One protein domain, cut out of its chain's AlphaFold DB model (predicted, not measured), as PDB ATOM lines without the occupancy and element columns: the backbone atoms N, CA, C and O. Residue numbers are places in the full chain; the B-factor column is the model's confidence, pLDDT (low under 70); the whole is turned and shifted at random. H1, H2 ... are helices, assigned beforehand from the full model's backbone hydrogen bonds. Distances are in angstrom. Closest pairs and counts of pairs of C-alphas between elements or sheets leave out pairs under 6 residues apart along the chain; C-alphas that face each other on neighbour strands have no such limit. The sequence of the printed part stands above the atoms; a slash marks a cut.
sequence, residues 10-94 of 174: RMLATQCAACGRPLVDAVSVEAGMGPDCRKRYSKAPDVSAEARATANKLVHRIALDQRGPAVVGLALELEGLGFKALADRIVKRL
ATOM      1  N   ARG A  10     168.346 148.795 152.766       76.94
ATOM      2  CA  ARG A  10     167.601 149.093 153.989       76.94
ATOM      3  C   ARG A  10     168.451 148.793 155.223       76.94
ATOM      4  O   ARG A  10     168.913 147.672 155.419       76.94
ATOM      5  N   MET A  11     168.580 149.789 156.098       79.25
ATOM      6  CA  MET A  11     169.228 149.623 157.399       79.25
ATOM      7  C   MET A  11     168.529 148.529 158.214       79.25
ATOM      8  O   MET A  11     167.299 148.507 158.318       79.25
ATOM      9  N   LEU A  12     169.324 147.632 158.794       85.88
ATOM     10  CA  LEU A  12     168.849 146.532 159.630       85.88
ATOM     11  C   LEU A  12     168.981 146.881 161.110       85.88
ATOM     12  O   LEU A  12     169.932 147.540 161.534       85.88
ATOM     13  N   ALA A  13     168.043 146.385 161.915       88.12
ATOM     14  CA  ALA A  13     168.150 146.470 163.359       88.12
ATOM     15  C   ALA A  13     169.268 145.540 163.844       88.12
ATOM     16  O   ALA A  13     169.121 144.321 163.867       88.12
ATOM     17  N   THR A  14     170.391 146.117 164.256       91.31
ATOM     18  CA  THR A  14     171.528 145.356 164.796       91.31
ATOM     19  C   THR A  14     171.413 145.130 166.303       91.31
ATOM     20  O   THR A  14     172.102 144.274 166.860       91.31
ATOM     21  N   GLN A  15     170.531 145.870 166.982       94.50
ATOM     22  CA  GLN A  15     170.355 145.840 168.433       94.50
ATOM     23  C   GLN A  15     168.879 145.729 168.825       94.50
ATOM     24  O   GLN A  15     167.987 146.279 168.186       94.50
ATOM     25  N   CYS A  16     168.619 145.025 169.926       95.69
ATOM     26  CA  CYS A  16     167.285 144.851 170.487       95.69
ATOM     27  C   CYS A  16     166.729 146.182 171.004       95.69
ATOM     28  O   CYS A  16     167.322 146.773 171.906       95.69
ATOM     29  N   ALA A  17     165.546 146.595 170.549       95.88
ATOM     30  CA  ALA A  17     164.869 147.802 171.032       95.88
ATOM     31  C   ALA A  17     164.722 147.851 172.569       95.88
ATOM     32  O   ALA A  17     164.947 148.885 173.199       95.88
ATOM     33  N   ALA A  18     164.392 146.714 173.193       95.44
ATOM     34  CA  ALA A  18     164.114 146.639 174.627       95.44
ATOM     35  C   ALA A  18     165.381 146.685 175.499       95.44
ATOM     36  O   ALA A  18     165.425 147.380 176.516       95.44
ATOM     37  N   CYS A  19     166.410 145.907 175.147       94.75
ATOM     38  CA  CYS A  19     167.583 145.713 176.006       94.75
ATOM     39  C   CYS A  19     168.893 146.273 175.447       94.75
ATOM     40  O   CYS A  19     169.848 146.377 176.212       94.75
ATOM     41  N   GLY A  20     168.945 146.653 174.168       94.00
ATOM     42  CA  GLY A  20     170.135 147.166 173.482       94.00
ATOM     43  C   GLY A  20     171.203 146.115 173.165       94.00
ATOM     44  O   GLY A  20     172.271 146.472 172.682       94.00
ATOM     45  N   ARG A  21     170.960 144.827 173.452       94.94
ATOM     46  CA  ARG A  21     171.906 143.751 173.111       94.94
ATOM     47  C   ARG A  21     171.888 143.465 171.604       94.94
ATOM     48  O   ARG A  21     170.813 143.599 171.013       94.94
ATOM     49  N   PRO A  22     173.017 143.039 171.010       95.00
ATOM     50  CA  PRO A  22     173.065 142.631 169.610       95.00
ATOM     51  C   PRO A  22     172.027 141.550 169.283       95.00
ATOM     52  O   PRO A  22     171.797 140.644 170.089       95.00
ATOM     53  N   LEU A  23     171.397 141.665 168.116       94.88
ATOM     54  CA  LEU A  23     170.483 140.658 167.573       94.88
ATOM     55  C   LEU A  23     171.300 139.684 166.717       94.88
ATOM     56  O   LEU A  23     172.099 140.119 165.894       94.88
ATOM     57  N   VAL A  24     171.131 138.381 166.949       91.94
ATOM     58  CA  VAL A  24     171.991 137.334 166.360       91.94
ATOM     59  C   VAL A  24     171.277 136.459 165.332       91.94
ATOM     60  O   VAL A  24     171.932 135.787 164.546       91.94
ATOM     61  N   ASP A  25     169.945 136.469 165.321       91.69
ATOM     62  CA  ASP A  25     169.118 135.696 164.400       91.69
ATOM     63  C   ASP A  25     168.260 136.610 163.513       91.69
ATOM     64  O   ASP A  25     167.870 137.710 163.918       91.69
ATOM     65  N   ALA A  26     167.949 136.142 162.301       90.44
ATOM     66  CA  ALA A  26     167.214 136.916 161.301       90.44
ATOM     67  C   ALA A  26     165.828 137.362 161.800       90.44
ATOM     68  O   ALA A  26     165.453 138.519 161.630       90.44
ATOM     69  N   VAL A  27     165.104 136.490 162.510       91.50
ATOM     70  CA  VAL A  27     163.761 136.787 163.044       91.50
ATOM     71  C   VAL A  27     163.806 137.911 164.084       91.50
ATOM     72  O   VAL A  27     162.877 138.715 164.211       91.50
ATOM     73  N   SER A  28     164.873 137.975 164.871       93.31
ATOM     74  CA  SER A  28     165.123 139.047 165.825       93.31
ATOM     75  C   SER A  28     165.493 140.357 165.140       93.31
ATOM     76  O   SER A  28     164.988 141.398 165.563       93.31
ATOM     77  N   VAL A  29     166.323 140.307 164.092       92.19
ATOM     78  CA  VAL A  29     166.706 141.469 163.267       92.19
ATOM     79  C   VAL A  29     165.485 142.068 162.569       92.19
ATOM     80  O   VAL A  29     165.244 143.268 162.671       92.19
ATOM     81  N   GLU A  30     164.654 141.244 161.934       90.38
ATOM     82  CA  GLU A  30     163.427 141.698 161.270       90.38
ATOM     83  C   GLU A  30     162.456 142.352 162.260       90.38
ATOM     84  O   GLU A  30     161.959 143.456 162.034       90.38
ATOM     85  N   ALA A  31     162.239 141.715 163.412       89.62
ATOM     86  CA  ALA A  31     161.350 142.242 164.442       89.62
ATOM     87  C   ALA A  31     161.945 143.414 165.247       89.62
ATOM     88  O   ALA A  31     161.216 144.070 165.991       89.62
ATOM     89  N   GLY A  32     163.259 143.645 165.183       94.00
ATOM     90  CA  GLY A  32     163.964 144.620 166.021       94.00
ATOM     91  C   GLY A  32     164.012 144.269 167.517       94.00
ATOM     92  O   GLY A  32     164.314 145.119 168.359       94.00
ATOM     93  N   MET A  33     163.694 143.026 167.892       95.50
ATOM     94  CA  MET A  33     163.621 142.602 169.291       95.50
ATOM     95  C   MET A  33     163.917 141.111 169.460       95.50
ATOM     96  O   MET A  33     163.269 140.259 168.843       95.50
ATOM     97  N   GLY A  34     164.845 140.817 170.375       94.81
ATOM     98  CA  GLY A  34     165.286 139.458 170.691       94.81
ATOM     99  C   GLY A  34     164.205 138.591 171.355       94.81
ATOM    100  O   GLY A  34     163.265 139.130 171.958       94.81
ATOM    101  N   PRO A  35     164.346 137.253 171.309       94.06
ATOM    102  CA  PRO A  35     163.294 136.305 171.683       94.06
ATOM    103  C   PRO A  35     162.888 136.410 173.158       94.06
ATOM    104  O   PRO A  35     161.697 136.452 173.474       94.06
ATOM    105  N   ASP A  36     163.855 136.559 174.068       94.25
ATOM    106  CA  ASP A  36     163.578 136.709 175.502       94.25
ATOM    107  C   ASP A  36     162.812 137.993 175.815       94.25
ATOM    108  O   ASP A  36     161.875 138.000 176.615       94.25
ATOM    109  N   CYS A  37     163.209 139.099 175.177       95.25
ATOM    110  CA  CYS A  37     162.543 140.383 175.359       95.25
ATOM    111  C   CYS A  37     161.130 140.339 174.783       95.25
ATOM    112  O   CYS A  37     160.201 140.803 175.436       95.25
ATOM    113  N   ARG A  38     160.945 139.702 173.622       92.56
ATOM    114  CA  ARG A  38     159.624 139.472 173.035       92.56
ATOM    115  C   ARG A  38     158.745 138.679 173.998       92.56
ATOM    116  O   ARG A  38     157.691 139.169 174.388       92.56
ATOM    117  N   LYS A  39     159.202 137.527 174.494       92.75
ATOM    118  CA  LYS A  39     158.434 136.695 175.438       92.75
ATOM    119  C   LYS A  39     158.045 137.440 176.721       92.75
ATOM    120  O   LYS A  39     156.970 137.195 177.267       92.75
ATOM    121  N   ARG A  40     158.909 138.331 177.216       92.88
ATOM    122  CA  ARG A  40     158.691 139.066 178.474       92.88
ATOM    123  C   ARG A  40     157.836 140.320 178.312       92.88
ATOM    124  O   ARG A  40     156.978 140.556 179.154       92.88
ATOM    125  N   TYR A  41     158.070 141.106 177.263       93.12
ATOM    126  CA  TYR A  41     157.557 142.474 177.153       93.12
ATOM    127  C   TYR A  41     156.516 142.669 176.043       93.12
ATOM    128  O   TYR A  41     155.840 143.690 176.040       93.12
ATOM    129  N   SER A  42     156.344 141.717 175.117       84.31
ATOM    130  CA  SER A  42     155.328 141.836 174.049       84.31
ATOM    131  C   SER A  42     153.919 141.400 174.471       84.31
ATOM    132  O   SER A  42     152.984 141.491 173.677       84.31
ATOM    133  N   LYS A  43     153.746 140.929 175.712       83.75
ATOM    134  CA  LYS A  43     152.444 140.511 176.239       83.75
ATOM    135  C   LYS A  43     151.549 141.736 176.412       83.75
ATOM    136  O   LYS A  43     151.848 142.595 177.232       83.75
ATOM    137  N   ALA A  44     150.464 141.786 175.649       82.06
ATOM    138  CA  ALA A  44     149.437 142.811 175.778       82.06
ATOM    139  C   ALA A  44     148.095 142.183 175.351       82.06
ATOM    140  O   ALA A  44     147.787 142.197 174.165       82.06
ATOM    141  N   PRO A  45     147.390 141.476 176.249       73.81
ATOM    142  CA  PRO A  45     146.292 140.577 175.872       73.81
ATOM    143  C   PRO A  45     145.091 141.281 175.219       73.81
ATOM    144  O   PRO A  45     144.455 140.679 174.364       73.81
ATOM    145  N   ASP A  46     144.862 142.563 175.515       86.31
ATOM    146  CA  ASP A  46     143.642 143.291 175.119       86.31
ATOM    147  C   ASP A  46     143.875 144.340 174.015       86.31
ATOM    148  O   ASP A  46     143.186 145.354 173.930       86.31
ATOM    149  N   VAL A  47     144.894 144.134 173.178       89.56
ATOM    150  CA  VAL A  47     145.315 145.117 172.168       89.56
ATOM    151  C   VAL A  47     144.907 144.659 170.774       89.56
ATOM    152  O   VAL A  47     145.198 143.522 170.394       89.56
ATOM    153  N   SER A  48     144.290 145.556 169.996       93.06
ATOM    154  CA  SER A  48     143.841 145.261 168.630       93.06
ATOM    155  C   SER A  48     144.996 144.862 167.700       93.06
ATOM    156  O   SER A  48     146.174 145.157 167.954       93.06
ATOM    157  N   ALA A  49     144.668 144.201 166.589       91.75
ATOM    158  CA  ALA A  49     145.651 143.811 165.582       91.75
ATOM    159  C   ALA A  49     146.346 145.035 164.951       91.75
ATOM    160  O   ALA A  49     147.551 145.007 164.692       91.75
ATOM    161  N   GLU A  50     145.625 146.139 164.775       92.81
ATOM    162  CA  GLU A  50     146.133 147.403 164.234       92.81
ATOM    163  C   GLU A  50     147.106 148.070 165.210       92.81
ATOM    164  O   GLU A  50     148.191 148.515 164.819       92.81
ATOM    165  N   ALA A  51     146.758 148.090 166.499       92.62
ATOM    166  CA  ALA A  51     147.631 148.600 167.548       92.62
ATOM    167  C   ALA A  51     148.893 147.732 167.690       92.62
ATOM    168  O   ALA A  51     149.997 148.263 167.823       92.62
ATOM    169  N   ARG A  52     148.777 146.405 167.536       93.69
ATOM    170  CA  ARG A  52     149.928 145.487 167.452       93.69
ATOM    171  C   ARG A  52     150.832 145.802 166.263       93.69
ATOM    172  O   ARG A  52     152.049 145.868 166.417       93.69
ATOM    173  N   ALA A  53     150.254 145.985 165.077       93.56
ATOM    174  CA  ALA A  53     151.009 146.280 163.864       93.56
ATOM    175  C   ALA A  53     151.732 147.630 163.971       93.56
ATOM    176  O   ALA A  53     152.889 147.751 163.566       93.56
ATOM    177  N   THR A  54     151.079 148.626 164.570       95.25
ATOM    178  CA  THR A  54     151.681 149.933 164.867       95.25
ATOM    179  C   THR A  54     152.828 149.788 165.862       95.25
ATOM    180  O   THR A  54     153.936 150.242 165.581       95.25
ATOM    181  N   ALA A  55     152.623 149.059 166.962       95.00
ATOM    182  CA  ALA A  55     153.666 148.795 167.949       95.00
ATOM    183  C   ALA A  55     154.893 148.102 167.334       95.00
ATOM    184  O   ALA A  55     156.020 148.502 167.611       95.00
ATOM    185  N   ASN A  56     154.704 147.130 166.437       93.94
ATOM    186  CA  ASN A  56     155.815 146.472 165.741       93.94
ATOM    187  C   ASN A  56     156.647 147.461 164.905       93.94
ATOM    188  O   ASN A  56     157.877 147.387 164.905       93.94
ATOM    189  N   LYS A  57     156.000 148.427 164.236       94.44
ATOM    190  CA  LYS A  57     156.700 149.493 163.498       94.44
ATOM    191  C   LYS A  57     157.497 150.394 164.443       94.44
ATOM    192  O   LYS A  57     158.646 150.711 164.142       94.44
ATOM    193  N   LEU A  58     156.917 150.780 165.582       95.81
ATOM    194  CA  LEU A  58     157.603 151.591 166.597       95.81
ATOM    195  C   LEU A  58     158.819 150.849 167.165       95.81
ATOM    196  O   LEU A  58     159.909 151.411 167.212       95.81
ATOM    197  N   VAL A  59     158.664 149.569 167.510       95.62
ATOM    198  CA  VAL A  59     159.760 148.715 167.994       95.62
ATOM    199  C   VAL A  59     160.891 148.650 166.977       95.62
ATOM    200  O   VAL A  59     162.040 148.859 167.350       95.62
ATOM    201  N   HIS A  60     160.585 148.426 165.698       93.19
ATOM    202  CA  HIS A  60     161.607 148.383 164.656       93.19
ATOM    203  C   HIS A  60     162.321 149.737 164.492       93.19
ATOM    204  O   HIS A  60     163.540 149.771 164.364       93.19
ATOM    205  N   ARG A  61     161.605 150.869 164.581       93.69
ATOM    206  CA  ARG A  61     162.227 152.209 164.562       93.69
ATOM    207  C   ARG A  61     163.178 152.428 165.738       93.69
ATOM    208  O   ARG A  61     164.293 152.887 165.525       93.69
ATOM    209  N   ILE A  62     162.769 152.049 166.950       95.31
ATOM    210  CA  ILE A  62     163.630 152.089 168.146       95.31
ATOM    211  C   ILE A  62     164.829 151.144 167.989       95.31
ATOM    212  O   ILE A  62     165.908 151.389 168.523       95.31
ATOM    213  N   ALA A  63     164.643 150.035 167.273       94.44
ATOM    214  CA  ALA A  63     165.709 149.084 167.024       94.44
ATOM    215  C   ALA A  63     166.801 149.660 166.101       94.44
ATOM    216  O   ALA A  63     167.982 149.384 166.323       94.44
ATOM    217  N   LEU A  64     166.402 150.476 165.117       92.19
ATOM    218  CA  LEU A  64     167.285 151.173 164.174       92.19
ATOM    219  C   LEU A  64     168.004 152.372 164.800       92.19
ATOM    220  O   LEU A  64     169.196 152.551 164.561       92.19
ATOM    221  N   ASP A  65     167.299 153.166 165.606       90.69
ATOM    222  CA  ASP A  65     167.878 154.291 166.338       90.69
ATOM    223  C   ASP A  65     167.658 154.118 167.842       90.69
ATOM    224  O   ASP A  65     166.555 154.230 168.372       90.69
ATOM    225  N   GLN A  66     168.749 153.795 168.530       89.06
ATOM    226  CA  GLN A  66     168.735 153.294 169.899       89.06
ATOM    227  C   GLN A  66     168.810 154.397 170.953       89.06
ATOM    228  O   GLN A  66     168.775 154.069 172.147       89.06
ATOM    229  N   ARG A  67     168.982 155.663 170.552       86.88
ATOM    230  CA  ARG A  67     169.328 156.774 171.448       86.88
ATOM    231  C   ARG A  67     168.520 158.030 171.132       86.88
ATOM    232  O   ARG A  67     167.922 158.170 170.077       86.88
ATOM    233  N   GLY A  68     168.553 158.973 172.066       87.50
ATOM    234  CA  GLY A  68     167.994 160.300 171.856       87.50
ATOM    235  C   GLY A  68     166.508 160.424 172.204       87.50
ATOM    236  O   GLY A  68     165.843 159.454 172.582       87.50
ATOM    237  N   PRO A  69     165.979 161.654 172.096       90.25
ATOM    238  CA  PRO A  69     164.635 161.998 172.549       90.25
ATOM    239  C   PRO A  69     163.535 161.333 171.719       90.25
ATOM    240  O   PRO A  69     162.482 161.004 172.263       90.25
ATOM    241  N   ALA A  70     163.792 161.059 170.436       92.81
ATOM    242  CA  ALA A  70     162.842 160.370 169.567       92.81
ATOM    243  C   ALA A  70     162.442 158.997 170.135       92.81
ATOM    244  O   ALA A  70     161.266 158.647 170.125       92.81
ATOM    245  N   VAL A  71     163.390 158.253 170.716       94.00
ATOM    246  CA  VAL A  71     163.115 156.936 171.312       94.00
ATOM    247  C   VAL A  71     162.176 157.035 172.511       94.00
ATOM    248  O   VAL A  71     161.349 156.148 172.714       94.00
ATOM    249  N   VAL A  72     162.267 158.112 173.295       93.44
ATOM    250  CA  VAL A  72     161.355 158.346 174.423       93.44
ATOM    251  C   VAL A  72     159.943 158.620 173.916       93.44
ATOM    252  O   VAL A  72     159.004 158.033 174.444       93.44
ATOM    253  N   GLY A  73     159.791 159.431 172.863       92.81
ATOM    254  CA  GLY A  73     158.494 159.649 172.212       92.81
ATOM    255  C   GLY A  73     157.867 158.340 171.721       92.81
ATOM    256  O   GLY A  73     156.745 158.014 172.099       92.81
ATOM    257  N   LEU A  74     158.638 157.523 170.998       95.38
ATOM    258  CA  LEU A  74     158.183 156.212 170.517       95.38
ATOM    259  C   LEU A  74     157.824 155.255 171.671       95.38
ATOM    260  O   LEU A  74     156.906 154.446 171.546       95.38
ATOM    261  N   ALA A  75     158.532 155.327 172.803       94.56
ATOM    262  CA  ALA A  75     158.208 154.539 173.991       94.56
ATOM    263  C   ALA A  75     156.896 154.994 174.654       94.56
ATOM    264  O   ALA A  75     156.111 154.145 175.066       94.56
ATOM    265  N   LEU A  76     156.626 156.301 174.718       92.75
ATOM    266  CA  LEU A  76     155.350 156.825 175.219       92.75
ATOM    267  C   LEU A  76     154.182 156.432 174.301       92.75
ATOM    268  O   LEU A  76     153.123 156.043 174.786       92.75
ATOM    269  N   GLU A  77     154.387 156.443 172.981       95.19
ATOM    270  CA  GLU A  77     153.401 155.922 172.024       95.19
ATOM    271  C   GLU A  77     153.135 154.423 172.242       95.19
ATOM    272  O   GLU A  77     151.981 153.995 172.266       95.19
ATOM    273  N   LEU A  78     154.181 153.616 172.466       95.44
ATOM    274  CA  LEU A  78     154.032 152.195 172.809       95.44
ATOM    275  C   LEU A  78     153.206 151.994 174.083       95.44
ATOM    276  O   LEU A  78     152.364 151.096 174.130       95.44
ATOM    277  N   GLU A  79     153.428 152.815 175.110       94.44
ATOM    278  CA  GLU A  79     152.624 152.785 176.331       94.44
ATOM    279  C   GLU A  79     151.147 153.085 176.043       94.44
ATOM    280  O   GLU A  79     150.287 152.326 176.488       94.44
ATOM    281  N   GLY A  80     150.857 154.112 175.235       94.06
ATOM    282  CA  GLY A  80     149.495 154.463 174.814       94.06
ATOM    283  C   GLY A  80     148.782 153.364 174.014       94.06
ATOM    284  O   GLY A  80     147.564 153.238 174.091       94.06
ATOM    285  N   LEU A  81     149.536 152.516 173.308       94.31
ATOM    286  CA  LEU A  81     149.023 151.328 172.612       94.31
ATOM    287  C   LEU A  81     148.840 150.102 173.530       94.31
ATOM    288  O   LEU A  81     148.476 149.032 173.049       94.31
ATOM    289  N   GLY A  82     149.129 150.218 174.830       94.44
ATOM    290  CA  GLY A  82     148.993 149.132 175.808       94.44
ATOM    291  C   GLY A  82     150.275 148.334 176.078       94.44
ATOM    292  O   GLY A  82     150.247 147.358 176.827       94.44
ATOM    293  N   PHE A  83     151.429 148.738 175.534       95.12
ATOM    294  CA  PHE A  83     152.722 148.061 175.729       95.12
ATOM    295  C   PHE A  83     153.548 148.663 176.873       95.12
ATOM    296  O   PHE A  83     154.769 148.810 176.768       95.12
ATOM    297  N   LYS A  84     152.899 148.982 177.997       94.06
ATOM    298  CA  LYS A  84     153.523 149.662 179.145       94.06
ATOM    299  C   LYS A  84     154.827 149.003 179.612       94.06
ATOM    300  O   LYS A  84     155.850 149.667 179.733       94.06
ATOM    301  N   ALA A  85     154.837 147.680 179.794       94.50
ATOM    302  CA  ALA A  85     156.025 146.963 180.266       94.50
ATOM    303  C   ALA A  85     157.226 147.076 179.304       94.50
ATOM    304  O   ALA A  85     158.382 147.081 179.740       94.50
ATOM    305  N   LEU A  86     156.965 147.157 177.996       95.69
ATOM    306  CA  LEU A  86     157.998 147.369 176.985       95.69
ATOM    307  C   LEU A  86     158.495 148.816 177.006       95.69
ATOM    308  O   LEU A  86     159.709 149.029 177.030       95.69
ATOM    309  N   ALA A  87     157.581 149.786 177.053       94.88
ATOM    310  CA  ALA A  87     157.906 151.204 177.169       94.88
ATOM    311  C   ALA A  87     158.789 151.482 178.398       94.88
ATOM    312  O   ALA A  87     159.891 152.019 178.263       94.88
ATOM    313  N   ASP A  88     158.383 150.989 179.571       93.12
ATOM    314  CA  ASP A  88     159.139 151.104 180.821       93.12
ATOM    315  C   ASP A  88     160.546 150.509 180.690       93.12
ATOM    316  O   ASP A  88     161.539 151.088 181.145       93.12
ATOM    317  N   ARG A  89     160.667 149.350 180.030       95.31
ATOM    318  CA  ARG A  89     161.958 148.688 179.823       95.31
ATOM    319  C   ARG A  89     162.892 149.506 178.929       95.31
ATOM    320  O   ARG A  89     164.098 149.538 179.216       95.31
ATOM    321  N   ILE A  90     162.353 150.129 177.880       94.69
ATOM    322  CA  ILE A  90     163.084 150.985 176.936       94.69
ATOM    323  C   ILE A  90     163.531 152.269 177.637       94.69
ATOM    324  O   ILE A  90     164.725 152.568 177.650       94.69
ATOM    325  N   VAL A  91     162.619 152.977 178.306       91.94
ATOM    326  CA  VAL A  91     162.930 154.217 179.039       91.94
ATOM    327  C   VAL A  91     163.969 153.960 180.134       91.94
ATOM    328  O   VAL A  91     164.941 154.706 180.263       91.94
ATOM    329  N   LYS A  92     163.843 152.851 180.875       91.44
ATOM    330  CA  LYS A  92     164.827 152.454 181.894       91.44
ATOM    331  C   LYS A  92     166.220 152.216 181.306       91.44
ATOM    332  O   LYS A  92     167.213 152.546 181.950       91.44
ATOM    333  N   ARG A  93     166.319 151.650 180.097       92.75
ATOM    334  CA  ARG A  93     167.600 151.431 179.397       92.75
ATOM    335  C   ARG A  93     168.287 152.748 179.050       92.75
ATOM    336  O   ARG A  93     169.500 152.843 179.204       92.75
ATOM    337  N   LEU A  94     167.511 153.728 178.592       90.56
ATOM    338  CA  LEU A  94     168.010 155.039 178.178       90.56
ATOM    339  C   LEU A  94     168.510 155.896 179.344       90.56
ATOM    340  O   LEU A  94     169.152 156.910 179.097       90.56
TER     341      LEU A  94
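This is residues 10 to 94 of the 174 residues of an uncharacterized protein of marine sediment metagenome (UniProt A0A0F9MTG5). Three longer helices, H3, H4 and H5, run back and forth side by side as two successive hairpins, with H4 between H3 and H5, and the two short helices H1 and H2 cover the side between H3 and H5. The printed part has 85 residues, with five named helices in the order H1 to H5 and no named strand; the class is all helix. The whole is compact, with a radius of gyration of the C-alphas of 11.4 A, and rounded, spanning 30 by 26 by 23 A.

Residues 10 to 25 hold no named element. H1 is residues 26 to 31, beginning at C-alpha 26 (167.214, 136.916, 161.301), and H2 is residues 35 to 41. H3, residues 49 to 64, is the longest helix at 22.9 A. H4, residues 69 to 80, measures 17.1 A. H5, residues 84 to 94, measures 15.5 A and ends at C-alpha 94 (168.010, 155.039, 178.178).

H1 touches H3 through H3 residues 56 to 60 alone, at a steep tilt of 66 degrees; the closest C-alphas, of Ala 31 and His 60, are 6.2 A apart. H1 and H2 are close but not clearly touching, with C-alphas 28 and 35 at 6.7 A. H2 is close to but not clearly touching H5, with C-alphas 41 and 86 at 4.9 A. H3 and H4 form a helical hairpin at 20 degrees, a shallow tilt, touching through H3 residues 55 to 62 alone; C-alphas 62 and 71 are closest, at 5.8 A. H4 and H5 form another at 15 degrees, with C-alphas 75 and 87 closest, at 4.6 A. H3 and H5 are apart. In all five helices every O i to N i+4 pair is within hydrogen-bond range.

The C-alphas of Arg 10 and Asp 46, the two farthest apart, are 32.5 A from each other. The printed part has no cut and no long link. Mean pLDDT of the printed part is 92.2, and no printed residue is under 70.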